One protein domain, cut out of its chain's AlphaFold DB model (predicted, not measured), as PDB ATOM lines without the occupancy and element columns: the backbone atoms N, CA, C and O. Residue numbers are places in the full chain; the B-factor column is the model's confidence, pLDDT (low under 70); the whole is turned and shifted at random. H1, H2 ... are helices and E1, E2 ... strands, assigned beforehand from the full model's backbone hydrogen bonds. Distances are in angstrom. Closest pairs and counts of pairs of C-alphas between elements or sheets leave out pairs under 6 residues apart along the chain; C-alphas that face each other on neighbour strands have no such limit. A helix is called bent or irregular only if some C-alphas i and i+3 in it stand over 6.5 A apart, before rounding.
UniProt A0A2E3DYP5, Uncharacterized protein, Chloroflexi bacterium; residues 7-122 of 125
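What this domain is: This is residues 7 to 122 of the 125 residues of an uncharacterized protein of Chloroflexi bacterium (UniProt A0A2E3DYP5). H2 and arm H3a form a long helical hairpin along one side; arm H3b folds back and H4 crosses H2. H1 and H5 pack at opposite ends, and strand E1 packs on H3b away from the hairpin. The 116 printed residues, mostly helix by class, run H1, H2, H3, H4, E1, H5; compact, radius of gyration of the C-alphas 13.9 A, spans 39 by 29 by 25 A.

Where its parts are: H1, residues 9 to 15, begins at C-alpha 9 (-40.564, -25.308, 52.347). H2, residues 24 to 48, is 37.1 A long. H3, residues 53 to 78, assigned as one helix by its hydrogen bonds, is bent: C-alphas 66 and 69 are 9.5 A apart. Its arms are H3a, 53 to 66, 20.4 A, and H3b, 69 to 78. H4, residues 81 to 93, is irregular: C-alphas 82 and 85 are 7.3 A apart. E1 is residues 102 to 104. H5, residues 116 to 122, ends at C-alpha 122 (-39.182, 1.228, 39.058).

How they stand to each other: H1 only just touches H3b, with 3 pairs of C-alphas within 8 A, the closest Ala 13 and Leu 74, 7.2 A. H2, with residues 31 to 41 alone, touches H3a, closest C-alphas Arg 34 and His 59, 6.1 A. E1 pairs with no named strand. Every O i to N i+4 pair is within hydrogen-bond range in H1, H3a and H5; H2 has 17 of 21, H3b 5 of 6, H4 7 of 9.

The domain as a whole: The printed part has no cut. The link from E1 to H5 is long, 11 residues. pLDDT is under 70 at residues 21 to 23, 99 to 102 and 104 to 105.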
ATOM      1  N   ASP A   7     -44.447 -29.564  52.891       88.06
ATOM      2  CA  ASP A   7     -43.669 -30.314  53.880       88.06
ATOM      3  C   ASP A   7     -42.219 -29.824  53.989       88.06
ATOM      4  O   ASP A   7     -41.624 -29.826  55.070       88.06
ATOM      5  N   ASN A   8     -41.614 -29.413  52.869       91.25
ATOM      6  CA  ASN A   8     -40.181 -29.123  52.809       91.25
ATOM      7  C   ASN A   8     -39.840 -27.626  52.776       91.25
ATOM      8  O   ASN A   8     -38.686 -27.274  53.030       91.25
ATOM      9  N   TYR A   9     -40.809 -26.742  52.516       92.75
ATOM     10  CA  TYR A   9     -40.564 -25.308  52.347       92.75
ATOM     11  C   TYR A   9     -39.904 -24.675  53.576       92.75
ATOM     12  O   TYR A   9     -38.876 -24.008  53.450       92.75
ATOM     13  N   LEU A  10     -40.459 -24.903  54.772       92.94
ATOM     14  CA  LEU A  10     -39.917 -24.325  56.008       92.94
ATOM     15  C   LEU A  10     -38.564 -24.928  56.376       92.94
ATOM     16  O   LEU A  10     -37.670 -24.206  56.803       92.94
ATOM     17  N   VAL A  11     -38.388 -26.235  56.161       93.38
ATOM     18  CA  VAL A  11     -37.112 -26.916  56.409       93.38
ATOM     19  C   VAL A  11     -36.029 -26.374  55.477       93.38
ATOM     20  O   VAL A  11     -34.906 -26.122  55.912       93.38
ATOM     21  N   TYR A  12     -36.359 -26.169  54.201       94.12
ATOM     22  CA  TYR A  12     -35.455 -25.558  53.236       94.12
ATOM     23  C   TYR A  12     -35.130 -24.107  53.612       94.12
ATOM     24  O   TYR A  12     -33.957 -23.739  53.588       94.12
ATOM     25  N   ALA A  13     -36.125 -23.313  54.018       94.56
ATOM     26  CA  ALA A  13     -35.909 -21.944  54.483       94.56
ATOM     27  C   ALA A  13     -34.955 -21.907  55.681       94.56
ATOM     28  O   ALA A  13     -33.943 -21.217  55.628       94.56
ATOM     29  N   LEU A  14     -35.224 -22.706  56.717       93.81
ATOM     30  CA  LEU A  14     -34.424 -22.738  57.940       93.81
ATOM     31  C   LEU A  14     -32.970 -23.152  57.671       93.81
ATOM     32  O   LEU A  14     -32.049 -22.539  58.195       93.81
ATOM     33  N   LYS A  15     -32.747 -24.151  56.804       93.31
ATOM     34  CA  LYS A  15     -31.395 -24.601  56.426       93.31
ATOM     35  C   LYS A  15     -30.571 -23.548  55.686       93.31
ATOM     36  O   LYS A  15     -29.348 -23.640  55.698       93.31
ATOM     37  N   ASN A  16     -31.226 -22.613  55.002       94.00
ATOM     38  CA  ASN A  16     -30.570 -21.555  54.234       94.00
ATOM     39  C   ASN A  16     -30.676 -20.185  54.918       94.00
ATOM     40  O   ASN A  16     -30.306 -19.182  54.315       94.00
ATOM     41  N   TYR A  17     -31.200 -20.130  56.144       94.44
ATOM     42  CA  TYR A  17     -31.302 -18.897  56.904       94.44
ATOM     43  C   TYR A  17     -29.954 -18.563  57.538       94.44
ATOM     44  O   TYR A  17     -29.375 -19.372  58.264       94.44
ATOM     45  N   ASN A  18     -29.462 -17.362  57.266       91.50
ATOM     46  CA  ASN A  18     -28.241 -16.820  57.828       91.50
ATOM     47  C   ASN A  18     -28.460 -15.345  58.172       91.50
ATOM     48  O   ASN A  18     -28.340 -14.477  57.310       91.50
ATOM     49  N   SER A  19     -28.789 -15.066  59.433       83.31
ATOM     50  CA  SER A  19     -28.840 -13.699  59.948       83.31
ATOM     51  C   SER A  19     -27.494 -13.349  60.592       83.31
ATOM     52  O   SER A  19     -27.140 -13.970  61.598       83.31
ATOM     53  N   PRO A  20     -26.735 -12.370  60.055       71.81
ATOM     54  CA  PRO A  20     -25.429 -11.985  60.594       71.81
ATOM     55  C   PRO A  20     -25.465 -11.550  62.067       71.81
ATOM     56  O   PRO A  20     -24.468 -11.707  62.766       71.81
ATOM     57  N   GLU A  21     -26.601 -11.025  62.535       67.75
ATOM     58  CA  GLU A  21     -26.783 -10.523  63.907       67.75
ATOM     59  C   GLU A  21     -27.471 -11.536  64.846       67.75
ATOM     60  O   GLU A  21     -27.663 -11.247  66.020       67.75
ATOM     61  N   CYS A  22     -27.760 -12.747  64.346       59.72
ATOM     62  CA  CYS A  22     -28.192 -13.945  65.076       59.72
ATOM     63  C   CYS A  22     -29.107 -13.702  66.295       59.72
ATOM     64  O   CYS A  22     -28.697 -13.887  67.443       59.72
ATOM     65  N   SER A  23     -30.382 -13.392  66.049       63.94
ATOM     66  CA  SER A  23     -31.415 -13.302  67.091       63.94
ATOM     67  C   SER A  23     -32.456 -14.424  66.950       63.94
ATOM     68  O   SER A  23     -33.602 -14.229  66.584       63.94
ATOM     69  N   GLY A  24     -32.052 -15.654  67.281       79.12
ATOM     70  CA  GLY A  24     -32.978 -16.753  67.602       79.12
ATOM     71  C   GLY A  24     -33.997 -17.168  66.521       79.12
ATOM     72  O   GLY A  24     -33.875 -16.859  65.340       79.12
ATOM     73  N   LEU A  25     -34.996 -17.955  66.938       87.50
ATOM     74  CA  LEU A  25     -36.064 -18.474  66.068       87.50
ATOM     75  C   LEU A  25     -37.107 -17.396  65.719       87.50
ATOM     76  O   LEU A  25     -37.707 -17.445  64.647       87.50
ATOM     77  N   ASP A  26     -37.306 -16.423  66.610       90.75
ATOM     78  CA  ASP A  26     -38.329 -15.383  66.466       90.75
ATOM     79  C   ASP A  26     -38.069 -14.484  65.248       90.75
ATOM     80  O   ASP A  26     -38.997 -14.192  64.485       90.75
ATOM     81  N   ASP A  27     -36.806 -14.122  64.997       90.44
ATOM     82  CA  ASP A  27     -36.409 -13.348  63.816       90.44
ATOM     83  C   ASP A  27     -36.662 -14.114  62.521       90.44
ATOM     84  O   ASP A  27     -37.219 -13.571  61.562       90.44
ATOM     85  N   PHE A  28     -36.314 -15.404  62.506       93.19
ATOM     86  CA  PHE A  28     -36.601 -16.274  61.371       93.19
ATOM     87  C   PHE A  28     -38.101 -16.290  61.068       93.19
ATOM     88  O   PHE A  28     -38.510 -16.124  59.914       93.19
ATOM     89  N   GLU A  29     -38.945 -16.453  62.090       93.25
ATOM     90  CA  GLU A  29     -40.393 -16.415  61.908       93.25
ATOM     91  C   GLU A  29     -40.883 -15.057  61.395       93.25
ATOM     92  O   GLU A  29     -41.809 -14.999  60.575       93.25
ATOM     93  N   GLU A  30     -40.290 -13.955  61.859       93.94
ATOM     94  CA  GLU A  30     -40.610 -12.619  61.368       93.94
ATOM     95  C   GLU A  30     -40.254 -12.459  59.884       93.94
ATOM     96  O   GLU A  30     -41.089 -12.015  59.086       93.94
ATOM     97  N   ASP A  31     -39.064 -12.895  59.480       95.38
ATOM     98  CA  ASP A  31     -38.619 -12.859  58.088       95.38
ATOM     99  C   ASP A  31     -39.472 -13.739  57.184       95.38
ATOM    100  O   ASP A  31     -39.892 -13.310  56.103       95.38
ATOM    101  N   VAL A  32     -39.861 -14.926  57.649       95.69
ATOM    102  CA  VAL A  32     -40.771 -15.800  56.901       95.69
ATOM    103  C   VAL A  32     -42.156 -15.154  56.707       95.69
ATOM    104  O   VAL A  32     -42.819 -15.377  55.683       95.69
ATOM    105  N   LYS A  33     -42.612 -14.275  57.613       97.12
ATOM    106  CA  LYS A  33     -43.870 -13.525  57.416       97.12
ATOM    107  C   LYS A  33     -43.779 -12.531  56.247       97.12
ATOM    108  O   LYS A  33     -44.820 -12.231  55.643       97.12
ATOM    109  N   ARG A  34     -42.580 -12.070  55.858       98.25
ATOM    110  CA  ARG A  34     -42.383 -11.124  54.737       98.25
ATOM    111  C   ARG A  34     -42.826 -11.712  53.396       98.25
ATOM    112  O   ARG A  34     -43.441 -10.990  52.610       98.25
ATOM    113  N   PHE A  35     -42.676 -13.021  53.167       98.00
ATOM    114  CA  PHE A  35     -43.197 -13.671  51.952       98.00
ATOM    115  C   PHE A  35     -44.726 -13.545  51.831       98.00
ATOM    116  O   PHE A  35     -45.259 -13.171  50.783       98.00
ATOM    117  N   LYS A  36     -45.455 -13.800  52.929       97.62
ATOM    118  CA  LYS A  36     -46.917 -13.619  52.973       97.62
ATOM    119  C   LYS A  36     -47.290 -12.147  52.800       97.62
ATOM    120  O   LYS A  36     -48.317 -11.847  52.192       97.62
ATOM    121  N   TYR A  37     -46.480 -11.228  53.321       98.31
ATOM    122  CA  TYR A  37     -46.701  -9.800  53.120       98.31
ATOM    123  C   TYR A  37     -46.563  -9.426  51.638       98.31
ATOM    124  O   TYR A  37     -47.510  -8.870  51.083       98.31
ATOM    125  N   LEU A  38     -45.472  -9.803  50.968       98.62
ATOM    126  CA  LEU A  38     -45.273  -9.552  49.534       98.62
ATOM    127  C   LEU A  38     -46.478 -10.005  48.697       98.62
ATOM    128  O   LEU A  38     -47.024  -9.216  47.928       98.62
ATOM    129  N   LYS A  39     -46.992 -11.213  48.958       98.19
ATOM    130  CA  LYS A  39     -48.222 -11.719  48.329       98.19
ATOM    131  C   LYS A  39     -49.423 -10.781  48.512       98.19
ATOM    132  O   LYS A  39     -50.150 -10.508  47.563       98.19
ATOM    133  N   ARG A  40     -49.638 -10.253  49.724       98.19
ATOM    134  CA  ARG A  40     -50.712  -9.274  49.990       98.19
ATOM    135  C   ARG A  40     -50.496  -7.956  49.246       98.19
ATOM    136  O   ARG A  40     -51.476  -7.347  48.827       98.19
ATOM    137  N   LEU A  41     -49.248  -7.507  49.102       98.44
ATOM    138  CA  LEU A  41     -48.925  -6.270  48.387       98.44
ATOM    139  C   LEU A  41     -49.196  -6.408  46.889       98.44
ATOM    140  O   LEU A  41     -49.806  -5.507  46.321       98.44
ATOM    141  N   PHE A  42     -48.838  -7.542  46.281       98.38
ATOM    142  CA  PHE A  42     -49.129  -7.815  44.869       98.38
ATOM    143  C   PHE A  42     -50.637  -7.889  44.604       98.38
ATOM    144  O   PHE A  42     -51.137  -7.145  43.766       98.38
ATOM    145  N   ARG A  43     -51.390  -8.638  45.423       97.81
ATOM    146  CA  ARG A  43     -52.865  -8.677  45.343       97.81
ATOM    147  C   ARG A  43     -53.511  -7.303  45.495       97.81
ATOM    148  O   ARG A  43     -54.511  -6.992  44.853       97.81
ATOM    149  N   ARG A  44     -52.976  -6.468  46.393       97.69
ATOM    150  CA  ARG A  44     -53.470  -5.098  46.567       97.69
ATOM    151  C   ARG A  44     -53.204  -4.269  45.317       97.69
ATOM    152  O   ARG A  44     -54.123  -3.582  44.888       97.69
ATOM    153  N   TYR A  45     -51.995  -4.342  44.763       97.69
ATOM    154  CA  TYR A  45     -51.627  -3.624  43.547       97.69
ATOM    155  C   TYR A  45     -52.546  -3.988  42.379       97.69
ATOM    156  O   TYR A  45     -53.102  -3.085  41.774       97.69
ATOM    157  N   GLU A  46     -52.810  -5.269  42.132       96.00
ATOM    158  CA  GLU A  46     -53.712  -5.681  41.044       96.00
ATOM    159  C   GLU A  46     -55.145  -5.173  41.231       96.00
ATOM    160  O   GLU A  46     -55.828  -4.843  40.268       96.00
ATOM    161  N   ARG A  47     -55.613  -5.071  42.481       96.38
ATOM    162  CA  ARG A  47     -56.956  -4.558  42.777       96.38
ATOM    163  C   ARG A  47     -57.050  -3.035  42.691       96.38
ATOM    164  O   ARG A  47     -58.111  -2.516  42.361       96.38
ATOM    165  N   THR A  48     -56.009  -2.315  43.110       96.56
ATOM    166  CA  THR A  48     -56.079  -0.856  43.304       96.56
ATOM    167  C   THR A  48     -55.223  -0.056  42.334       96.56
ATOM    168  O   THR A  48     -55.301   1.164  42.371       96.56
ATOM    169  N   GLU A  49     -54.377  -0.703  41.532       94.38
ATOM    170  CA  GLU A  49     -53.389  -0.079  40.633       94.38
ATOM    171  C   GLU A  49     -52.387   0.841  41.362       94.38
ATOM    172  O   GLU A  49     -51.715   1.678  40.765       94.38
ATOM    173  N   VAL A  50     -52.258   0.670  42.684       94.94
ATOM    174  CA  VAL A  50     -51.343   1.436  43.542       94.94
ATOM    175  C   VAL A  50     -50.259   0.501  44.047       94.94
ATOM    176  O   VAL A  50     -50.526  -0.410  44.835       94.94
ATOM    177  N   LEU A  51     -49.034   0.733  43.584       96.75
ATOM    178  CA  LEU A  51     -47.871  -0.076  43.920       96.75
ATOM    179  C   LEU A  51     -47.130   0.523  45.120       96.75
ATOM    180  O   LEU A  51     -46.721   1.677  45.085       96.75
ATOM    181  N   ASN A  52     -46.910  -0.280  46.162       97.31
ATOM    182  CA  ASN A  52     -46.047   0.088  47.292       97.31
ATOM    183  C   ASN A  52     -44.598  -0.347  47.011       97.31
ATOM    184  O   ASN A  52     -44.030  -1.168  47.732       97.31
ATOM    185  N   ASP A  53     -44.034   0.168  45.925       97.12
ATOM    186  CA  ASP A  53     -42.711  -0.141  45.372       97.12
ATOM    187  C   ASP A  53     -41.588  -0.166  46.424       97.12
ATOM    188  O   ASP A  53     -40.921  -1.189  46.579       97.12
ATOM    189  N   ARG A  54     -41.430   0.900  47.221       97.62
ATOM    190  CA  ARG A  54     -40.367   0.989  48.244       97.62
ATOM    191  C   ARG A  54     -40.501  -0.076  49.333       97.62
ATOM    192  O   ARG A  54     -39.501  -0.629  49.785       97.62
ATOM    193  N   LEU A  55     -41.732  -0.384  49.746       98.19
ATOM    194  CA  LEU A  55     -41.997  -1.404  50.763       98.19
ATOM    195  C   LEU A  55     -41.728  -2.814  50.221       98.19
ATOM    196  O   LEU A  55     -41.158  -3.645  50.924       98.19
ATOM    197  N   ILE A  56     -42.105  -3.069  48.964       98.62
ATOM    198  CA  ILE A  56     -41.801  -4.326  48.271       98.62
ATOM    199  C   ILE A  56     -40.284  -4.508  48.157       98.62
ATOM    200  O   ILE A  56     -39.776  -5.563  48.537       98.62
ATOM    201  N   LEU A  57     -39.562  -3.479  47.696       98.50
ATOM    202  CA  LEU A  57     -38.101  -3.499  47.593       98.50
ATOM    203  C   LEU A  57     -37.453  -3.800  48.944       98.50
ATOM    204  O   LEU A  57     -36.607  -4.685  49.019       98.50
ATOM    205  N   ASN A  58     -37.894  -3.129  50.010       98.25
ATOM    206  CA  ASN A  58     -37.382  -3.372  51.356       98.25
ATOM    207  C   ASN A  58     -37.565  -4.839  51.782       98.25
ATOM    208  O   ASN A  58     -36.607  -5.498  52.176       98.25
ATOM    209  N   HIS A  59     -38.775  -5.392  51.636       98.50
ATOM    210  CA  HIS A  59     -39.020  -6.797  51.973       98.50
ATOM    211  C   HIS A  59     -38.139  -7.757  51.171       98.50
ATOM    212  O   HIS A  59     -37.611  -8.704  51.746       98.50
ATOM    213  N   LEU A  60     -37.962  -7.520  49.868       98.44
ATOM    214  CA  LEU A  60     -37.093  -8.349  49.037       98.44
ATOM    215  C   LEU A  60     -35.631  -8.249  49.478       98.44
ATOM    216  O   LEU A  60     -34.987  -9.281  49.630       98.44
ATOM    217  N   ILE A  61     -35.119  -7.041  49.724       97.69
ATOM    218  CA  ILE A  61     -33.737  -6.828  50.174       97.69
ATOM    219  C   ILE A  61     -33.483  -7.563  51.491       97.69
ATOM    220  O   ILE A  61     -32.515  -8.311  51.574       97.69
ATOM    221  N   VAL A  62     -34.373  -7.422  52.481       96.50
ATOM    222  CA  VAL A  62     -34.247  -8.142  53.757       96.50
ATOM    223  C   VAL A  62     -34.208  -9.650  53.523       96.50
ATOM    224  O   VAL A  62     -33.290 -10.307  54.000       96.50
ATOM    225  N   LEU A  63     -35.126 -10.193  52.716       97.44
ATOM    226  CA  LEU A  63     -35.137 -11.624  52.398       97.44
ATOM    227  C   LEU A  63     -33.841 -12.091  51.717       97.44
ATOM    228  O   LEU A  63     -33.331 -13.151  52.061       97.44
ATOM    229  N   TYR A  64     -33.280 -11.315  50.787       96.88
ATOM    230  CA  TYR A  64     -31.991 -11.653  50.167       96.88
ATOM    231  C   TYR A  64     -30.810 -11.506  51.128       96.88
ATOM    232  O   TYR A  64     -29.822 -12.211  50.958       96.88
ATOM    233  N   ASN A  65     -30.890 -10.638  52.135       95.06
ATOM    234  CA  ASN A  65     -29.832 -10.523  53.138       95.06
ATOM    235  C   ASN A  65     -29.767 -11.768  54.029       95.06
ATOM    236  O   ASN A  65     -28.669 -12.214  54.346       95.06
ATOM    237  N   VAL A  66     -30.921 -12.337  54.397       95.25
ATOM    238  CA  VAL A  66     -30.980 -13.486  55.318       95.25
ATOM    239  C   VAL A  66     -31.031 -14.855  54.634       95.25
ATOM    240  O   VAL A  66     -30.654 -15.847  55.246       95.25
ATOM    241  N   PHE A  67     -31.484 -14.947  53.379       94.69
ATOM    242  CA  PHE A  67     -31.580 -16.220  52.644       94.69
ATOM    243  C   PHE A  67     -30.660 -16.295  51.415       94.69
ATOM    244  O   PHE A  67     -30.590 -17.341  50.767       94.69
ATOM    245  N   ASP A  68     -29.988 -15.199  51.047       93.50
ATOM    246  CA  ASP A  68     -29.169 -15.086  49.833       93.50
ATOM    247  C   ASP A  68     -29.869 -15.701  48.600       93.50
ATOM    248  O   ASP A  68     -31.025 -15.383  48.301       93.50
ATOM    249  N   LYS A  69     -29.212 -16.617  47.877       92.12
ATOM    250  CA  LYS A  69     -29.755 -17.256  46.671       92.12
ATOM    251  C   LYS A  69     -30.980 -18.131  46.944       92.12
ATOM    252  O   LYS A  69     -31.756 -18.368  46.020       92.12
ATOM    253  N   ALA A  70     -31.186 -18.594  48.180       93.12
ATOM    254  CA  ALA A  70     -32.364 -19.382  48.538       93.12
ATOM    255  C   ALA A  70     -33.646 -18.534  48.597       93.12
ATOM    256  O   ALA A  70     -34.742 -19.089  48.502       93.12
ATOM    257  N   ALA A  71     -33.543 -17.199  48.667       95.38
ATOM    258  CA  ALA A  71     -34.709 -16.317  48.632       95.38
ATOM    259  C   ALA A  71     -35.531 -16.499  47.346       95.38
ATOM    260  O   ALA A  71     -36.757 -16.526  47.401       95.38
ATOM    261  N   THR A  72     -34.880 -16.661  46.189       94.06
ATOM    262  CA  THR A  72     -35.558 -16.781  44.890       94.06
ATOM    263  C   THR A  72     -36.514 -17.982  44.813       94.06
ATOM    264  O   THR A  72     -37.699 -17.756  44.558       94.06
ATOM    265  N   PRO A  73     -36.084 -19.241  45.047       92.19
ATOM    266  CA  PRO A  73     -37.005 -20.379  45.025       92.19
ATOM    267  C   PRO A  73     -38.084 -20.276  46.112       92.19
ATOM    268  O   PRO A  73     -39.243 -20.590  45.839       92.19
ATOM    269  N   LEU A  74     -37.756 -19.765  47.308       94.88
ATOM    270  CA  LEU A  74     -38.741 -19.531  48.373       94.88
ATOM    271  C   LEU A  74     -39.828 -18.529  47.939       94.88
ATOM    272  O   LEU A  74     -41.017 -18.763  48.168       94.88
ATOM    273  N   LEU A  75     -39.436 -17.437  47.273       96.12
ATOM    274  CA  LEU A  75     -40.349 -16.430  46.731       96.12
ATOM    275  C   LEU A  75     -41.270 -17.037  45.669       96.12
ATOM    276  O   LEU A  75     -42.485 -16.892  45.776       96.12
ATOM    277  N   PHE A  76     -40.725 -17.747  44.680       93.81
ATOM    278  CA  PHE A  76     -41.536 -18.343  43.613       93.81
ATOM    279  C   PHE A  76     -42.455 -19.464  44.100       93.81
ATOM    280  O   PHE A  76     -43.538 -19.637  43.549       93.81
ATOM    281  N   TYR A  77     -42.066 -20.194  45.147       93.50
ATOM    282  CA  TYR A  77     -42.965 -21.138  45.798       93.50
ATOM    283  C   TYR A  77     -44.099 -20.426  46.554       93.50
ATOM    284  O   TYR A  77     -45.251 -20.853  46.490       93.50
ATOM    285  N   LYS A  78     -43.798 -19.341  47.285       95.00
ATOM    286  CA  LYS A  78     -44.785 -18.709  48.177       95.00
ATOM    287  C   LYS A  78     -45.733 -17.731  47.477       95.00
ATOM    288  O   LYS A  78     -46.840 -17.494  47.977       95.00
ATOM    289  N   ILE A  79     -45.297 -17.131  46.374       96.06
ATOM    290  CA  ILE A  79     -46.091 -16.215  45.552       96.06
ATOM    291  C   ILE A  79     -46.879 -17.016  44.509       96.06
ATOM    292  O   ILE A  79     -46.324 -17.881  43.838       96.06
ATOM    293  N   ASP A  80     -48.170 -16.708  44.356       94.38
ATOM    294  CA  ASP A  80     -49.030 -17.374  43.371       94.38
ATOM    295  C   ASP A  80     -48.595 -17.037  41.941       94.38
ATOM    296  O   ASP A  80     -48.140 -15.921  41.674       94.38
ATOM    297  N   LYS A  81     -48.782 -17.988  41.016       92.75
ATOM    298  CA  LYS A  81     -48.350 -17.874  39.610       92.75
ATOM    299  C   LYS A  81     -48.850 -16.610  38.911       92.75
ATOM    300  O   LYS A  81     -48.116 -16.016  38.130       92.75
ATOM    301  N   GLU A  82     -50.072 -16.187  39.215       94.38
ATOM    302  CA  GLU A  82     -50.677 -14.961  38.680       94.38
ATOM    303  C   GLU A  82     -49.860 -13.697  38.998       94.38
ATOM    304  O   GLU A  82     -49.759 -12.806  38.161       94.38
ATOM    305  N   HIS A  83     -49.165 -13.660  40.140       96.75
ATOM    306  CA  HIS A  83     -48.353 -12.513  40.560       96.75
ATOM    307  C   HIS A  83     -46.870 -12.636  40.168       96.75
ATOM    308  O   HIS A  83     -46.049 -11.791  40.547       96.75
ATOM    309  N   TRP A  84     -46.474 -13.694  39.452       95.50
ATOM    310  CA  TRP A  84     -45.067 -13.930  39.123       95.50
ATOM    311  C   TRP A  84     -44.478 -12.874  38.193       95.50
ATOM    312  O   TRP A  84     -43.299 -12.559  38.334       95.50
ATOM    313  N   ALA A  85     -45.273 -12.287  37.295       95.94
ATOM    314  CA  ALA A  85     -44.804 -11.209  36.425       95.94
ATOM    315  C   ALA A  85     -44.363  -9.976  37.234       95.94
ATOM    316  O   ALA A  85     -43.300  -9.399  36.982       95.94
ATOM    317  N   ILE A  86     -45.127  -9.626  38.278       97.75
ATOM    318  CA  ILE A  86     -44.784  -8.548  39.214       97.75
ATOM    319  C   ILE A  86     -43.482  -8.907  39.938       97.75
ATOM    320  O   ILE A  86     -42.517  -8.143  39.881       97.75
ATOM    321  N   LEU A  87     -43.418 -10.093  40.557       97.50
ATOM    322  CA  LEU A  87     -42.231 -10.559  41.279       97.50
ATOM    323  C   LEU A  87     -40.978 -10.555  40.390       97.50
ATOM    324  O   LEU A  87     -39.973  -9.955  40.770       97.50
ATOM    325  N   LYS A  88     -41.037 -11.178  39.203       95.56
ATOM    326  CA  LYS A  88     -39.916 -11.241  38.251       95.56
ATOM    327  C   LYS A  88     -39.412  -9.842  37.913       95.56
ATOM    328  O   LYS A  88     -38.205  -9.636  37.869       95.56
ATOM    329  N   THR A  89     -40.313  -8.877  37.740       97.00
ATOM    330  CA  THR A  89     -39.940  -7.489  37.438       97.00
ATOM    331  C   THR A  89     -39.100  -6.865  38.550       97.00
ATOM    332  O   THR A  89     -38.047  -6.292  38.270       97.00
ATOM    333  N   PHE A  90     -39.492  -7.044  39.816       98.06
ATOM    334  CA  PHE A  90     -38.678  -6.602  40.953       98.06
ATOM    335  C   PHE A  90     -37.345  -7.357  41.055       98.06
ATOM    336  O   PHE A  90     -36.322  -6.751  41.361       98.06
ATOM    337  N   LEU A  91     -37.329  -8.667  40.790       96.12
ATOM    338  CA  LEU A  91     -36.096  -9.459  40.857       96.12
ATOM    339  C   LEU A  91     -35.097  -9.082  39.760       96.12
ATOM    340  O   LEU A  91     -33.900  -9.022  40.032       96.12
ATOM    341  N   VAL A  92     -35.568  -8.792  38.545       95.06
ATOM    342  CA  VAL A  92     -34.727  -8.264  37.460       95.06
ATOM    343  C   VAL A  92     -34.179  -6.892  37.842       95.06
ATOM    344  O   VAL A  92     -32.980  -6.668  37.709       95.06
ATOM    345  N   PHE A  93     -35.022  -6.006  38.382       96.69
ATOM    346  CA  PHE A  93     -34.589  -4.688  38.857       96.69
ATOM    347  C   PHE A  93     -33.492  -4.775  39.931       96.69
ATOM    348  O   PHE A  93     -32.526  -4.021  39.888       96.69
ATOM    349  N   LEU A  94     -33.594  -5.734  40.856       96.19
ATOM    350  CA  LEU A  94     -32.593  -5.976  41.902       96.19
ATOM    351  C   LEU A  94     -31.362  -6.774  41.425       96.19
ATOM    352  O   LEU A  94     -30.492  -7.074  42.241       96.19
ATOM    353  N   ASN A  95     -31.291  -7.160  40.146       94.31
ATOM    354  CA  ASN A  95     -30.285  -8.085  39.611       94.31
ATOM    355  C   ASN A  95     -30.203  -9.414  40.398       94.31
ATOM    356  O   ASN A  95     -29.129  -9.953  40.668       94.31
ATOM    357  N   ARG A  96     -31.364  -9.928  40.818       93.12
ATOM    358  CA  ARG A  96     -31.525 -11.189  41.562       93.12
ATOM    359  C   ARG A  96     -32.265 -12.269  40.773       93.12
ATOM    360  O   ARG A  96     -32.448 -13.370  41.284       93.12
ATOM    361  N   MET A  97     -32.707 -11.979  39.549       89.69
ATOM    362  CA  MET A  97     -33.340 -12.979  38.691       89.69
ATOM    363  C   MET A  97     -32.270 -13.882  38.052       89.69
ATOM    364  O   MET A  97     -31.390 -13.367  37.360       89.69
ATOM    365  N   PRO A  98     -32.320 -15.212  38.235       80.69
ATOM    366  CA  PRO A  98     -31.399 -16.111  37.553       80.69
ATOM    367  C   PRO A  98     -31.723 -16.165  36.052       80.69
ATOM    368  O   PRO A  98     -32.872 -16.388  35.680       80.69
ATOM    369  N   MET A  99     -30.709 -15.979  35.197       64.25
ATOM    370  CA  MET A  99     -30.878 -15.834  33.740       64.25
ATOM    371  C   MET A  99     -31.425 -17.082  33.030       64.25
ATOM    372  O   MET A  99     -32.050 -16.938  31.995       64.25
ATOM    373  N   GLU A 100     -31.219 -18.295  33.556       62.66
ATOM    374  CA  GLU A 100     -31.535 -19.531  32.809       62.66
ATOM    375  C   GLU A 100     -32.127 -20.654  33.677       62.66
ATOM    376  O   GLU A 100     -32.225 -21.807  33.251       62.66
ATOM    377  N   GLN A 101     -32.507 -20.356  34.922       63.62
ATOM    378  CA  GLN A 101     -32.865 -21.401  35.880       63.62
ATOM    379  C   GLN A 101     -34.367 -21.678  35.916       63.62
ATOM    380  O   GLN A 101     -35.201 -20.770  35.878       63.62
ATOM    381  N   ILE A 102     -34.694 -22.965  36.042       61.50
ATOM    382  CA  ILE A 102     -36.007 -23.402  36.502       61.50
ATOM    383  C   ILE A 102     -36.155 -22.932  37.949       61.50
ATOM    384  O   ILE A 102     -35.336 -23.250  38.810       61.50
ATOM    385  N   ILE A 103     -37.195 -22.152  38.194       70.56
ATOM    386  CA  ILE A 103     -37.459 -21.493  39.479       70.56
ATOM    387  C   ILE A 103     -38.297 -22.388  40.392       70.56
ATOM    388  O   ILE A 103     -37.914 -22.634  41.531       70.56
ATOM    389  N   THR A 104     -39.419 -22.913  39.896       69.19
ATOM    390  CA  THR A 104     -40.267 -23.869  40.620       69.19
ATOM    391  C   THR A 104     -41.145 -24.663  39.650       69.19
ATOM    392  O   THR A 104     -41.560 -24.134  38.616       69.19
ATOM    393  N   GLY A 105     -41.405 -25.938  39.961       68.38
ATOM    394  CA  GLY A 105     -42.315 -26.804  39.198       68.38
ATOM    395  C   GLY A 105     -42.007 -26.902  37.697       68.38
ATOM    396  O   GLY A 105     -42.933 -26.971  36.893       68.38
ATOM    397  N   GLY A 106     -40.732 -26.818  37.300       71.31
ATOM    398  CA  GLY A 106     -40.314 -26.897  35.893       71.31
ATOM    399  C   GLY A 106     -40.414 -25.596  35.087       71.31
ATOM    400  O   GLY A 106     -39.980 -25.580  33.939       71.31
ATOM    401  N   VAL A 107     -40.933 -24.500  35.657       73.75
ATOM    402  CA  VAL A 107     -41.088 -23.226  34.930       73.75
ATOM    403  C   VAL A 107     -39.747 -22.511  34.807       73.75
ATOM    404  O   VAL A 107     -39.055 -22.322  35.814       73.75
ATOM    405  N   ARG A 108     -39.379 -22.096  33.588       77.44
ATOM    406  CA  ARG A 108     -38.164 -21.306  33.355       77.44
ATOM    407  C   ARG A 108     -38.452 -19.839  33.630       77.44
ATOM    408  O   ARG A 108     -39.545 -19.343  33.363       77.44
ATOM    409  N   GLY A 109     -37.447 -19.128  34.136       74.25
ATOM    410  CA  GLY A 109     -37.552 -17.688  34.356       74.25
ATOM    411  C   GLY A 109     -38.012 -16.926  33.110       74.25
ATOM    412  O   GLY A 109     -38.813 -16.003  33.237       74.25
ATOM    413  N   ASP A 110     -37.567 -17.331  31.920       78.69
ATOM    414  CA  ASP A 110     -37.889 -16.687  30.639       78.69
ATOM    415  C   ASP A 110     -39.359 -16.801  30.232       78.69
ATOM    416  O   ASP A 110     -39.876 -15.887  29.593       78.69
ATOM    417  N   ASP A 111     -40.052 -17.848  30.683       83.81
ATOM    418  CA  ASP A 111     -41.467 -18.076  30.364       83.81
ATOM    419  C   ASP A 111     -42.394 -17.090  31.097       83.81
ATOM    420  O   ASP A 111     -43.569 -16.944  30.760       83.81
ATOM    421  N   ILE A 112     -41.879 -16.400  32.118       87.25
ATOM    422  CA  ILE A 112     -42.629 -15.402  32.879       87.25
ATOM    423  C   ILE A 112     -42.434 -14.033  32.228       87.25
ATOM    424  O   ILE A 112     -41.315 -13.535  32.108       87.25
ATOM    425  N   SER A 113     -43.524 -13.378  31.846       92.69
ATOM    426  CA  SER A 113     -43.480 -12.014  31.321       92.69
ATOM    427  C   SER A 113     -43.073 -10.994  32.393       92.69
ATOM    428  O   SER A 113     -43.173 -11.238  33.594       92.69
ATOM    429  N   LEU A 114     -42.591  -9.828  31.962       94.31
ATOM    430  CA  LEU A 114     -42.391  -8.686  32.854       94.31
ATOM    431  C   LEU A 114     -43.647  -7.810  32.877       94.31
ATOM    432  O   LEU A 114     -44.324  -7.659  31.860       94.31
ATOM    433  N   ASP A 115     -43.927  -7.190  34.020       96.19
ATOM    434  CA  ASP A 115     -45.010  -6.222  34.167       96.19
ATOM    435  C   ASP A 115     -44.519  -4.829  33.747       96.19
ATOM    436  O   ASP A 115     -43.714  -4.183  34.424       96.19
ATOM    437  N   MET A 116     -45.022  -4.346  32.610       95.81
ATOM    438  CA  MET A 116     -44.591  -3.077  32.029       95.81
ATOM    439  C   MET A 116     -44.972  -1.851  32.877       95.81
ATOM    440  O   MET A 116     -44.235  -0.861  32.892       95.81
ATOM    441  N   LYS A 117     -46.097  -1.894  33.605       95.56
ATOM    442  CA  LYS A 117     -46.484  -0.800  34.510       95.56
ATOM    443  C   LYS A 117     -45.491  -0.713  35.664       95.56
ATOM    444  O   LYS A 117     -45.007   0.376  35.971       95.56
ATOM    445  N   VAL A 118     -45.124  -1.863  36.235       97.06
ATOM    446  CA  VAL A 118     -44.125  -1.945  37.307       97.06
ATOM    447  C   VAL A 118     -42.751  -1.485  36.809       97.06
ATOM    448  O   VAL A 118     -42.120  -0.681  37.490       97.06
ATOM    449  N   ILE A 119     -42.317  -1.879  35.601       97.06
ATOM    450  CA  ILE A 119     -41.068  -1.375  34.987       97.06
ATOM    451  C   ILE A 119     -41.048   0.157  34.961       97.06
ATOM    452  O   ILE A 119     -40.059   0.780  35.348       97.06
ATOM    453  N   ASN A 120     -42.139   0.773  34.501       96.75
ATOM    454  CA  ASN A 120     -42.227   2.226  34.377       96.75
ATOM    455  C   ASN A 120     -42.199   2.947  35.730       96.75
ATOM    456  O   ASN A 120     -41.764   4.097  35.787       96.75
ATOM    457  N   ILE A 121     -42.666   2.300  36.799       95.62
ATOM    458  CA  ILE A 121     -42.567   2.826  38.165       95.62
ATOM    459  C   ILE A 121     -41.126   2.696  38.664       95.62
ATOM    460  O   ILE A 121     -40.541   3.690  39.084       95.62
ATOM    461  N   LEU A 122     -40.527   1.507  38.548       96.38
ATOM    462  CA  LEU A 122     -39.182   1.228  39.058       96.38
ATOM    463  C   LEU A 122     -38.085   2.048  38.366       96.38
ATOM    464  O   LEU A 122     -37.119   2.427  39.010       96.38
TER     465      LEU A 122